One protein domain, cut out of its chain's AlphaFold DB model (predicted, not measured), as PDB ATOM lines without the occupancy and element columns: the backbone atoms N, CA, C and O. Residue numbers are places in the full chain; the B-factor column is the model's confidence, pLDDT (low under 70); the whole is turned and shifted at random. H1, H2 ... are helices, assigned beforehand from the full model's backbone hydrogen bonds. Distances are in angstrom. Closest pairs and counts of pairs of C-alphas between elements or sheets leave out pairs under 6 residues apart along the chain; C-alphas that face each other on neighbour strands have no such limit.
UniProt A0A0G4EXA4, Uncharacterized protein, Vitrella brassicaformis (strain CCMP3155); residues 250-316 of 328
ATOM      1  N   ALA A 250     101.793 160.620 172.444       78.12
ATOM      2  CA  ALA A 250     101.378 161.752 171.628       78.12
ATOM      3  C   ALA A 250     100.230 162.514 172.308       78.12
ATOM      4  O   ALA A 250      99.272 161.885 172.765       78.12
ATOM      5  N   PRO A 251     100.278 163.859 172.366       81.00
ATOM      6  CA  PRO A 251      99.132 164.632 172.816       81.00
ATOM      7  C   PRO A 251      97.896 164.298 171.978       81.00
ATOM      8  O   PRO A 251      97.976 164.244 170.753       81.00
ATOM      9  N   ALA A 252      96.737 164.133 172.619       82.75
ATOM     10  CA  ALA A 252      95.515 163.687 171.943       82.75
ATOM     11  C   ALA A 252      95.115 164.558 170.731       82.75
ATOM     12  O   ALA A 252      94.542 164.045 169.775       82.75
ATOM     13  N   PHE A 253      95.446 165.856 170.745       84.81
ATOM     14  CA  PHE A 253      95.138 166.784 169.651       84.81
ATOM     15  C   PHE A 253      95.975 166.566 168.380       84.81
ATOM     16  O   PHE A 253      95.581 167.031 167.317       84.81
ATOM     17  N   ILE A 254      97.119 165.881 168.479       81.56
ATOM     18  CA  ILE A 254      97.980 165.542 167.336       81.56
ATOM     19  C   ILE A 254      97.404 164.347 166.552       81.56
ATOM     20  O   ILE A 254      97.637 164.213 165.354       81.56
ATOM     21  N   GLY A 255      96.606 163.505 167.216       81.06
ATOM     22  CA  GLY A 255      96.051 162.286 166.640       81.06
ATOM     23  C   GLY A 255      97.018 161.092 166.680       81.06
ATOM     24  O   GLY A 255      98.131 161.195 167.191       81.06
ATOM     25  N   PRO A 256      96.579 159.921 166.183       77.38
ATOM     26  CA  PRO A 256      97.324 158.662 166.299       77.38
ATOM     27  C   PRO A 256      98.485 158.517 165.301       77.38
ATOM     28  O   PRO A 256      99.331 157.638 165.472       77.38
ATOM     29  N   ALA A 257      98.509 159.336 164.249       81.38
ATOM     30  CA  ALA A 257      99.500 159.291 163.184       81.38
ATOM     31  C   ALA A 257     100.226 160.635 163.107       81.38
ATOM     32  O   ALA A 257      99.697 161.611 162.580       81.38
ATOM     33  N   HIS A 258     101.447 160.678 163.631       85.00
ATOM     34  CA  HIS A 258     102.279 161.875 163.637       85.00
ATOM     35  C   HIS A 258     103.750 161.539 163.427       85.00
ATOM     36  O   HIS A 258     104.200 160.416 163.643       85.00
ATOM     37  N   ALA A 259     104.512 162.534 162.993       86.31
ATOM     38  CA  ALA A 259     105.959 162.446 162.947       86.31
ATOM     39  C   ALA A 259     106.545 163.039 164.231       86.31
ATOM     40  O   ALA A 259     106.151 164.120 164.670       86.31
ATOM     41  N   ARG A 260     107.505 162.337 164.837       86.12
ATOM     42  CA  ARG A 260     108.375 162.912 165.864       86.12
ATOM     43  C   ARG A 260     109.714 163.216 165.222       86.12
ATOM     44  O   ARG A 260     110.446 162.290 164.890       86.12
ATOM     45  N   VAL A 261     110.004 164.503 165.076       88.69
ATOM     46  CA  VAL A 261     111.255 165.001 164.506       88.69
ATOM     47  C   VAL A 261     112.103 165.584 165.635       88.69
ATOM     48  O   VAL A 261     111.746 166.625 166.191       88.69
ATOM     49  N   PRO A 262     113.203 164.924 166.032       89.50
ATOM     50  CA  PRO A 262     114.151 165.513 166.965       89.50
ATOM     51  C   PRO A 262     114.790 166.786 166.395       89.50
ATOM     52  O   PRO A 262     115.043 166.878 165.202       89.50
ATOM     53  N   LEU A 263     115.114 167.751 167.259       88.94
ATOM     54  CA  LEU A 263     115.814 168.978 166.840       88.94
ATOM     55  C   LEU A 263     117.340 168.802 166.772       88.94
ATOM     56  O   LEU A 263     118.021 169.516 166.046       88.94
ATOM     57  N   ARG A 264     117.880 167.864 167.557       88.00
ATOM     58  CA  ARG A 264     119.322 167.625 167.714       88.00
ATOM     59  C   ARG A 264     119.835 166.705 166.614       88.00
ATOM     60  O   ARG A 264     119.246 165.641 166.409       88.00
ATOM     61  N   LYS A 265     120.974 167.021 165.986       84.38
ATOM     62  CA  LYS A 265     121.530 166.220 164.880       84.38
ATOM     63  C   LYS A 265     121.766 164.755 165.257       84.38
ATOM     64  O   LYS A 265     121.360 163.860 164.527       84.38
ATOM     65  N   ALA A 266     122.365 164.500 166.419       86.62
ATOM     66  CA  ALA A 266     122.623 163.132 166.875       86.62
ATOM     67  C   ALA A 266     121.324 162.332 167.098       86.62
ATOM     68  O   ALA A 266     121.276 161.132 166.837       86.62
ATOM     69  N   ALA A 267     120.255 162.993 167.553       89.25
ATOM     70  CA  ALA A 267     118.959 162.352 167.746       89.25
ATOM     71  C   ALA A 267     118.245 162.098 166.410       89.25
ATOM     72  O   ALA A 267     117.647 161.039 166.249       89.25
ATOM     73  N   LEU A 268     118.354 163.025 165.450       88.56
ATOM     74  CA  LEU A 268     117.909 162.838 164.064       88.56
ATOM     75  C   LEU A 268     118.591 161.627 163.416       88.56
ATOM     76  O   LEU A 268     117.917 160.770 162.849       88.56
ATOM     77  N   GLU A 269     119.913 161.513 163.561       85.00
ATOM     78  CA  GLU A 269     120.686 160.359 163.088       85.00
ATOM     79  C   GLU A 269     120.237 159.054 163.767       85.00
ATOM     80  O   GLU A 269     120.076 158.042 163.088       85.00
ATOM     81  N   ALA A 270     119.961 159.081 165.076       86.38
ATOM     82  CA  ALA A 270     119.518 157.909 165.833       86.38
ATOM     83  C   ALA A 270     118.129 157.388 165.423       86.38
ATOM     84  O   ALA A 270     117.880 156.187 165.517       86.38
ATOM     85  N   VAL A 271     117.230 158.267 164.964       85.75
ATOM     86  CA  VAL A 271     115.909 157.879 164.431       85.75
ATOM     87  C   VAL A 271     115.885 157.777 162.904       85.75
ATOM     88  O   VAL A 271     114.817 157.608 162.318       85.75
ATOM     89  N   ASP A 272     117.057 157.874 162.272       85.12
ATOM     90  CA  ASP A 272     117.257 157.823 160.827       85.12
ATOM     91  C   ASP A 272     116.399 158.823 160.030       85.12
ATOM     92  O   ASP A 272     115.803 158.496 159.006       85.12
ATOM     93  N   GLN A 273     116.348 160.072 160.493       86.56
ATOM     94  CA  GLN A 273     115.664 161.171 159.810       86.56
ATOM     95  C   GLN A 273     116.638 162.314 159.499       86.56
ATOM     96  O   GLN A 273     117.594 162.562 160.231       86.56
ATOM     97  N   ALA A 274     116.405 163.030 158.404       85.56
ATOM     98  CA  ALA A 274     116.908 164.390 158.221       85.56
ATOM     99  C   ALA A 274     115.891 165.125 157.362       85.56
ATOM    100  O   ALA A 274     115.997 165.062 156.142       85.56
ATOM    101  N   PRO A 275     114.905 165.790 157.976       81.19
ATOM    102  CA  PRO A 275     113.994 166.667 157.261       81.19
ATOM    103  C   PRO A 275     114.725 167.946 156.856       81.19
ATOM    104  O   PRO A 275     114.416 169.045 157.319       81.19
ATOM    105  N   ASP A 276     115.739 167.784 156.010       76.06
ATOM    106  CA  ASP A 276     116.314 168.890 155.277       76.06
ATOM    107  C   ASP A 276     115.306 169.346 154.217       76.06
ATOM    108  O   ASP A 276     114.362 168.626 153.875       76.06
ATOM    109  N   GLY A 277     115.460 170.560 153.717       72.69
ATOM    110  CA  GLY A 277     114.581 171.028 152.667       72.69
ATOM    111  C   GLY A 277     114.830 172.455 152.244       72.69
ATOM    112  O   GLY A 277     115.675 173.171 152.778       72.69
ATOM    113  N   THR A 278     114.070 172.883 151.245       75.00
ATOM    114  CA  THR A 278     114.125 174.272 150.785       75.00
ATOM    115  C   THR A 278     113.420 175.187 151.799       75.00
ATOM    116  O   THR A 278     112.197 175.100 151.911       75.00
ATOM    117  N   PRO A 279     114.112 176.127 152.478       67.94
ATOM    118  CA  PRO A 279     113.516 176.887 153.586       67.94
ATOM    119  C   PRO A 279     112.283 177.703 153.199       67.94
ATOM    120  O   PRO A 279     111.359 177.858 153.980       67.94
ATOM    121  N   THR A 280     112.231 178.185 151.957       72.94
ATOM    122  CA  THR A 280     111.094 178.962 151.442       72.94
ATOM    123  C   THR A 280     109.834 178.129 151.177       72.94
ATOM    124  O   THR A 280     108.818 178.690 150.781       72.94
ATOM    125  N   PHE A 281     109.898 176.805 151.356       75.94
ATOM    126  CA  PHE A 281     108.804 175.852 151.124       75.94
ATOM    127  C   PHE A 281     108.557 174.949 152.339       75.94
ATOM    128  O   PHE A 281     107.869 173.941 152.216       75.94
ATOM    129  N   CYS A 282     109.113 175.295 153.503       77.06
ATOM    130  CA  CYS A 282     108.964 174.505 154.717       77.06
ATOM    131  C   CYS A 282     107.917 175.117 155.663       77.06
ATOM    132  O   CYS A 282     107.724 176.337 155.664       77.06
ATOM    133  N   PRO A 283     107.212 174.295 156.454       80.31
ATOM    134  CA  PRO A 283     106.327 174.799 157.491       80.31
ATOM    135  C   PRO A 283     107.135 175.297 158.712       80.31
ATOM    136  O   PRO A 283     108.280 174.870 158.907       80.31
ATOM    137  N   PRO A 284     106.558 176.163 159.570       82.00
ATOM    138  CA  PRO A 284     107.276 176.788 160.688       82.00
ATOM    139  C   PRO A 284     107.947 175.800 161.655       82.00
ATOM    140  O   PRO A 284     109.003 176.080 162.217       82.00
ATOM    141  N   GLU A 285     107.367 174.621 161.863       83.25
ATOM    142  CA  GLU A 285     107.946 173.577 162.708       83.25
ATOM    143  C   GLU A 285     109.245 172.989 162.135       83.25
ATOM    144  O   GLU A 285     110.132 172.611 162.902       83.25
ATOM    145  N   GLN A 286     109.400 172.953 160.809       83.75
ATOM    146  CA  GLN A 286     110.634 172.510 160.162       83.75
ATOM    147  C   GLN A 286     111.716 173.596 160.242       83.75
ATOM    148  O   GLN A 286     112.900 173.274 160.364       83.75
ATOM    149  N   GLU A 287     111.336 174.879 160.302       81.50
ATOM    150  CA  GLU A 287     112.288 175.965 160.571       81.50
ATOM    151  C   GLU A 287     113.011 175.783 161.909       81.50
ATOM    152  O   GLU A 287     114.202 176.078 162.012       81.50
ATOM    153  N   LEU A 288     112.334 175.248 162.931       84.56
ATOM    154  CA  LEU A 288     112.959 174.971 164.229       84.56
ATOM    155  C   LEU A 288     114.101 173.954 164.111       84.56
ATOM    156  O   LEU A 288     115.113 174.094 164.799       84.56
ATOM    157  N   VAL A 289     113.969 172.969 163.217       86.50
ATOM    158  CA  VAL A 289     115.031 171.997 162.923       86.50
ATOM    159  C   VAL A 289     116.228 172.704 162.288       86.50
ATOM    160  O   VAL A 289     117.364 172.485 162.709       86.50
ATOM    161  N   PHE A 290     115.991 173.608 161.333       82.94
ATOM    162  CA  PHE A 290     117.060 174.385 160.698       82.94
ATOM    163  C   PHE A 290     117.770 175.322 161.673       82.94
ATOM    164  O   PHE A 290     118.997 175.417 161.648       82.94
ATOM    165  N   LEU A 291     117.024 176.004 162.542       82.38
ATOM    166  CA  LEU A 291     117.588 176.913 163.538       82.38
ATOM    167  C   LEU A 291     118.459 176.168 164.549       82.38
ATOM    168  O   LEU A 291     119.554 176.633 164.868       82.38
ATOM    169  N   GLU A 292     118.009 175.009 165.034       86.31
ATOM    170  CA  GLU A 292     118.802 174.229 165.981       86.31
ATOM    171  C   GLU A 292     120.021 173.588 165.308       86.31
ATOM    172  O   GLU A 292     121.124 173.658 165.848       86.31
ATOM    173  N   GLY A 293     119.872 173.082 164.080       84.12
ATOM    174  CA  GLY A 293     121.000 172.617 163.274       84.12
ATOM    175  C   GLY A 293     122.035 173.718 163.007       84.12
ATOM    176  O   GLY A 293     123.240 173.468 163.085       84.12
ATOM    177  N   ALA A 294     121.586 174.954 162.757       82.19
ATOM    178  CA  ALA A 294     122.459 176.115 162.593       82.19
ATOM    179  C   ALA A 294     123.219 176.458 163.879       82.19
ATOM    180  O   ALA A 294     124.404 176.796 163.809       82.19
ATOM    181  N   ARG A 295     122.567 176.354 165.045       83.44
ATOM    182  CA  ARG A 295     123.208 176.550 166.355       83.44
ATOM    183  C   ARG A 295     124.275 175.497 166.623       83.44
ATOM    184  O   ARG A 295     125.393 175.868 166.962       83.44
ATOM    185  N   GLU A 296     123.973 174.219 166.404       85.62
ATOM    186  CA  GLU A 296     124.944 173.133 166.592       85.62
ATOM    187  C   GLU A 296     126.153 173.266 165.654       85.62
ATOM    188  O   GLU A 296     127.296 173.106 166.084       85.62
ATOM    189  N   ASP A 297     125.925 173.603 164.376       81.19
ATOM    190  CA  ASP A 297     127.013 173.836 163.415       81.19
ATOM    191  C   ASP A 297     127.871 175.045 163.817       81.19
ATOM    192  O   ASP A 297     129.094 175.016 163.675       81.19
ATOM    193  N   TYR A 298     127.250 176.099 164.358       82.00
ATOM    194  CA  TYR A 298     127.962 177.263 164.878       82.00
ATOM    195  C   TYR A 298     128.805 176.926 166.109       82.00
ATOM    196  O   TYR A 298     129.987 177.264 166.152       82.00
ATOM    197  N   GLU A 299     128.238 176.225 167.092       83.62
ATOM    198  CA  GLU A 299     128.951 175.800 168.300       83.62
ATOM    199  C   GLU A 299     130.153 174.911 167.962       83.62
ATOM    200  O   GLU A 299     131.255 175.151 168.459       83.62
ATOM    201  N   GLY A 300     129.988 173.957 167.041       80.38
ATOM    202  CA  GLY A 300     131.077 173.096 166.567       80.38
ATOM    203  C   GLY A 300     132.174 173.836 165.788       80.38
ATOM    204  O   GLY A 300     133.286 173.324 165.640       80.38
ATOM    205  N   LYS A 301     131.886 175.047 165.298       79.06
ATOM    206  CA  LYS A 301     132.816 175.920 164.565       79.06
ATOM    207  C   LYS A 301     133.254 177.142 165.370       79.06
ATOM    208  O   LYS A 301     133.967 177.982 164.824       79.06
ATOM    209  N   ARG A 302     132.888 177.241 166.650       73.69
ATOM    210  CA  ARG A 302     133.119 178.427 167.492       73.69
ATOM    211  C   ARG A 302     134.584 178.872 167.532       73.69
ATOM    212  O   ARG A 302     134.858 180.069 167.520       73.69
ATOM    213  N   ASP A 303     135.515 177.922 167.483       75.00
ATOM    214  CA  ASP A 303     136.962 178.185 167.490       75.00
ATOM    215  C   ASP A 303     137.534 178.537 166.103       75.00
ATOM    216  O   ASP A 303     138.744 178.691 165.928       75.00
ATOM    217  N   ARG A 304     136.678 178.663 165.082       73.75
ATOM    218  CA  ARG A 304     137.029 179.023 163.700       73.75
ATOM    219  C   ARG A 304     136.167 180.207 163.239       73.75
ATOM    220  O   ARG A 304     135.236 180.011 162.464       73.75
ATOM    221  N   PRO A 305     136.493 181.450 163.644       58.56
ATOM    222  CA  PRO A 305     135.645 182.629 163.418       58.56
ATOM    223  C   PRO A 305     135.379 182.971 161.942       58.56
ATOM    224  O   PRO A 305     134.446 183.705 161.638       58.56
ATOM    225  N   SER A 306     136.199 182.459 161.018       58.28
ATOM    226  CA  SER A 306     136.021 182.614 159.569       58.28
ATOM    227  C   SER A 306     135.137 181.535 158.930       58.28
ATOM    228  O   SER A 306     134.819 181.628 157.742       58.28
ATOM    229  N   ALA A 307     134.753 180.494 159.674       61.41
ATOM    230  CA  ALA A 307     133.946 179.400 159.161       61.41
ATOM    231  C   ALA A 307     132.461 179.776 159.196       61.41
ATOM    232  O   ALA A 307     131.822 179.753 160.246       61.41
ATOM    233  N   ARG A 308     131.899 180.081 158.024       65.19
ATOM    234  CA  ARG A 308     130.448 180.242 157.863       65.19
ATOM    235  C   ARG A 308     129.749 178.901 158.100       65.19
ATOM    236  O   ARG A 308     130.275 177.836 157.738       65.19
ATOM    237  N   THR A 309     128.573 178.933 158.718       69.25
ATOM    238  CA  THR A 309     127.774 177.712 158.881       69.25
ATOM    239  C   THR A 309     127.197 177.286 157.533       69.25
ATOM    240  O   THR A 309     127.009 178.109 156.634       69.25
ATOM    241  N   VAL A 310     126.913 175.993 157.359       67.50
ATOM    242  CA  VAL A 310     126.240 175.506 156.134       67.50
ATOM    243  C   VAL A 310     124.868 176.177 155.985       67.50
ATOM    244  O   VAL A 310     124.456 176.513 154.879       67.50
ATOM    245  N   TYR A 311     124.216 176.469 157.110       69.56
ATOM    246  CA  TYR A 311     122.936 177.168 157.197       69.56
ATOM    247  C   TYR A 311     123.037 178.654 156.829       69.56
ATOM    248  O   TYR A 311     122.152 179.183 156.163       69.56
ATOM    249  N   GLU A 312     124.132 179.332 157.174       70.69
ATOM    250  CA  GLU A 312     124.368 180.713 156.748       70.69
ATOM    251  C   GLU A 312     124.598 180.784 155.232       70.69
ATOM    252  O   GLU A 312     124.052 181.653 154.551       70.69
ATOM    253  N   VAL A 313     125.376 179.844 154.686       68.00
ATOM    254  CA  VAL A 313     125.691 179.792 153.252       68.00
ATOM    255  C   VAL A 313     124.461 179.424 152.425       68.00
ATOM    256  O   VAL A 313     124.168 180.094 151.432       68.00
ATOM    257  N   ASN A 314     123.739 178.378 152.828       63.72
ATOM    258  CA  ASN A 314     122.661 177.808 152.026       63.72
ATOM    259  C   ASN A 314     121.305 178.466 152.300       63.72
ATOM    260  O   ASN A 314     120.499 178.590 151.380       63.72
ATOM    261  N   LEU A 315     121.058 178.900 153.539       67.75
ATOM    262  CA  LEU A 315     119.737 179.346 153.998       67.75
ATOM    263  C   LEU A 315     119.726 180.805 154.480       67.75
ATOM    264  O   LEU A 315     118.658 181.353 154.723       67.75
ATOM    265  N   GLY A 316     120.890 181.455 154.610       69.69
ATOM    266  CA  GLY A 316     120.990 182.820 155.137       69.69
ATOM    267  C   GLY A 316     120.720 182.929 156.641       69.69
ATOM    268  O   GLY A 316     120.549 184.034 157.151       69.69
TER     269      GLY A 316
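This is residues 250 to 316 of the 328 residues of an uncharacterized protein of Vitrella brassicaformis (strain CCMP3155) (UniProt A0A0G4EXA4). One long helix, H2, has the short helix H3 folded back over a part of it as a helical hairpin, while another short helix, H1, lies near H2 and nearly crosswise to it. A tail sticks out at one end of the length, residues 251 to 257 standing free. The printed part has 67 residues, with three named helices in the order H1, H2, H3 and no named strand; the class is all helix, though just 29 residues are in named elements. The whole is loose, with a radius of gyration of the C-alphas of 14.0 A, and elongated, spanning 46 by 26 by 17 A.

Residues 250 to 264 hold no named element. H1, residues 265 to 270, begins at C-alpha 265 (121.530, 166.220, 164.880) and measures 8.6 A from first to last C-alpha. H2, residues 284 to 300, begins at C-alpha 284 (107.276, 176.788, 160.688) and measures 24.8 A. H3, residues 310 to 315, measures 7.8 A and ends at C-alpha 315 (119.737, 179.346, 153.998).

H1 and H2 are close but not clearly touching; their closest C-alphas, those of Lys 265 and Gly 293, are 6.6 A apart. Their lines are only just about perpendicular, at 72 degrees. H2 touches H3 with residues 290 to 297 alone, the closest C-alphas being those of Ala 294 and Tyr 311, 5.5 A apart. These two form a hairpin, at a shallow tilt of 28 degrees, opposite ways. H1 and H3 are apart. In H1 and H3 every O i to N i+4 pair is within hydrogen-bond range; in H2 11 of 13 are.

The two C-alphas farthest apart, those of Ala 252 and Ser 306, are 46.4 A apart. The printed part has no cut. The link from H1 to H2 is long, with 13 residues, and that from H2 to H3 is short, with 9. The mean pLDDT of the printed part is 79.3; residue 279, residues 305 to 311 and residues 313 to 316 are under 70.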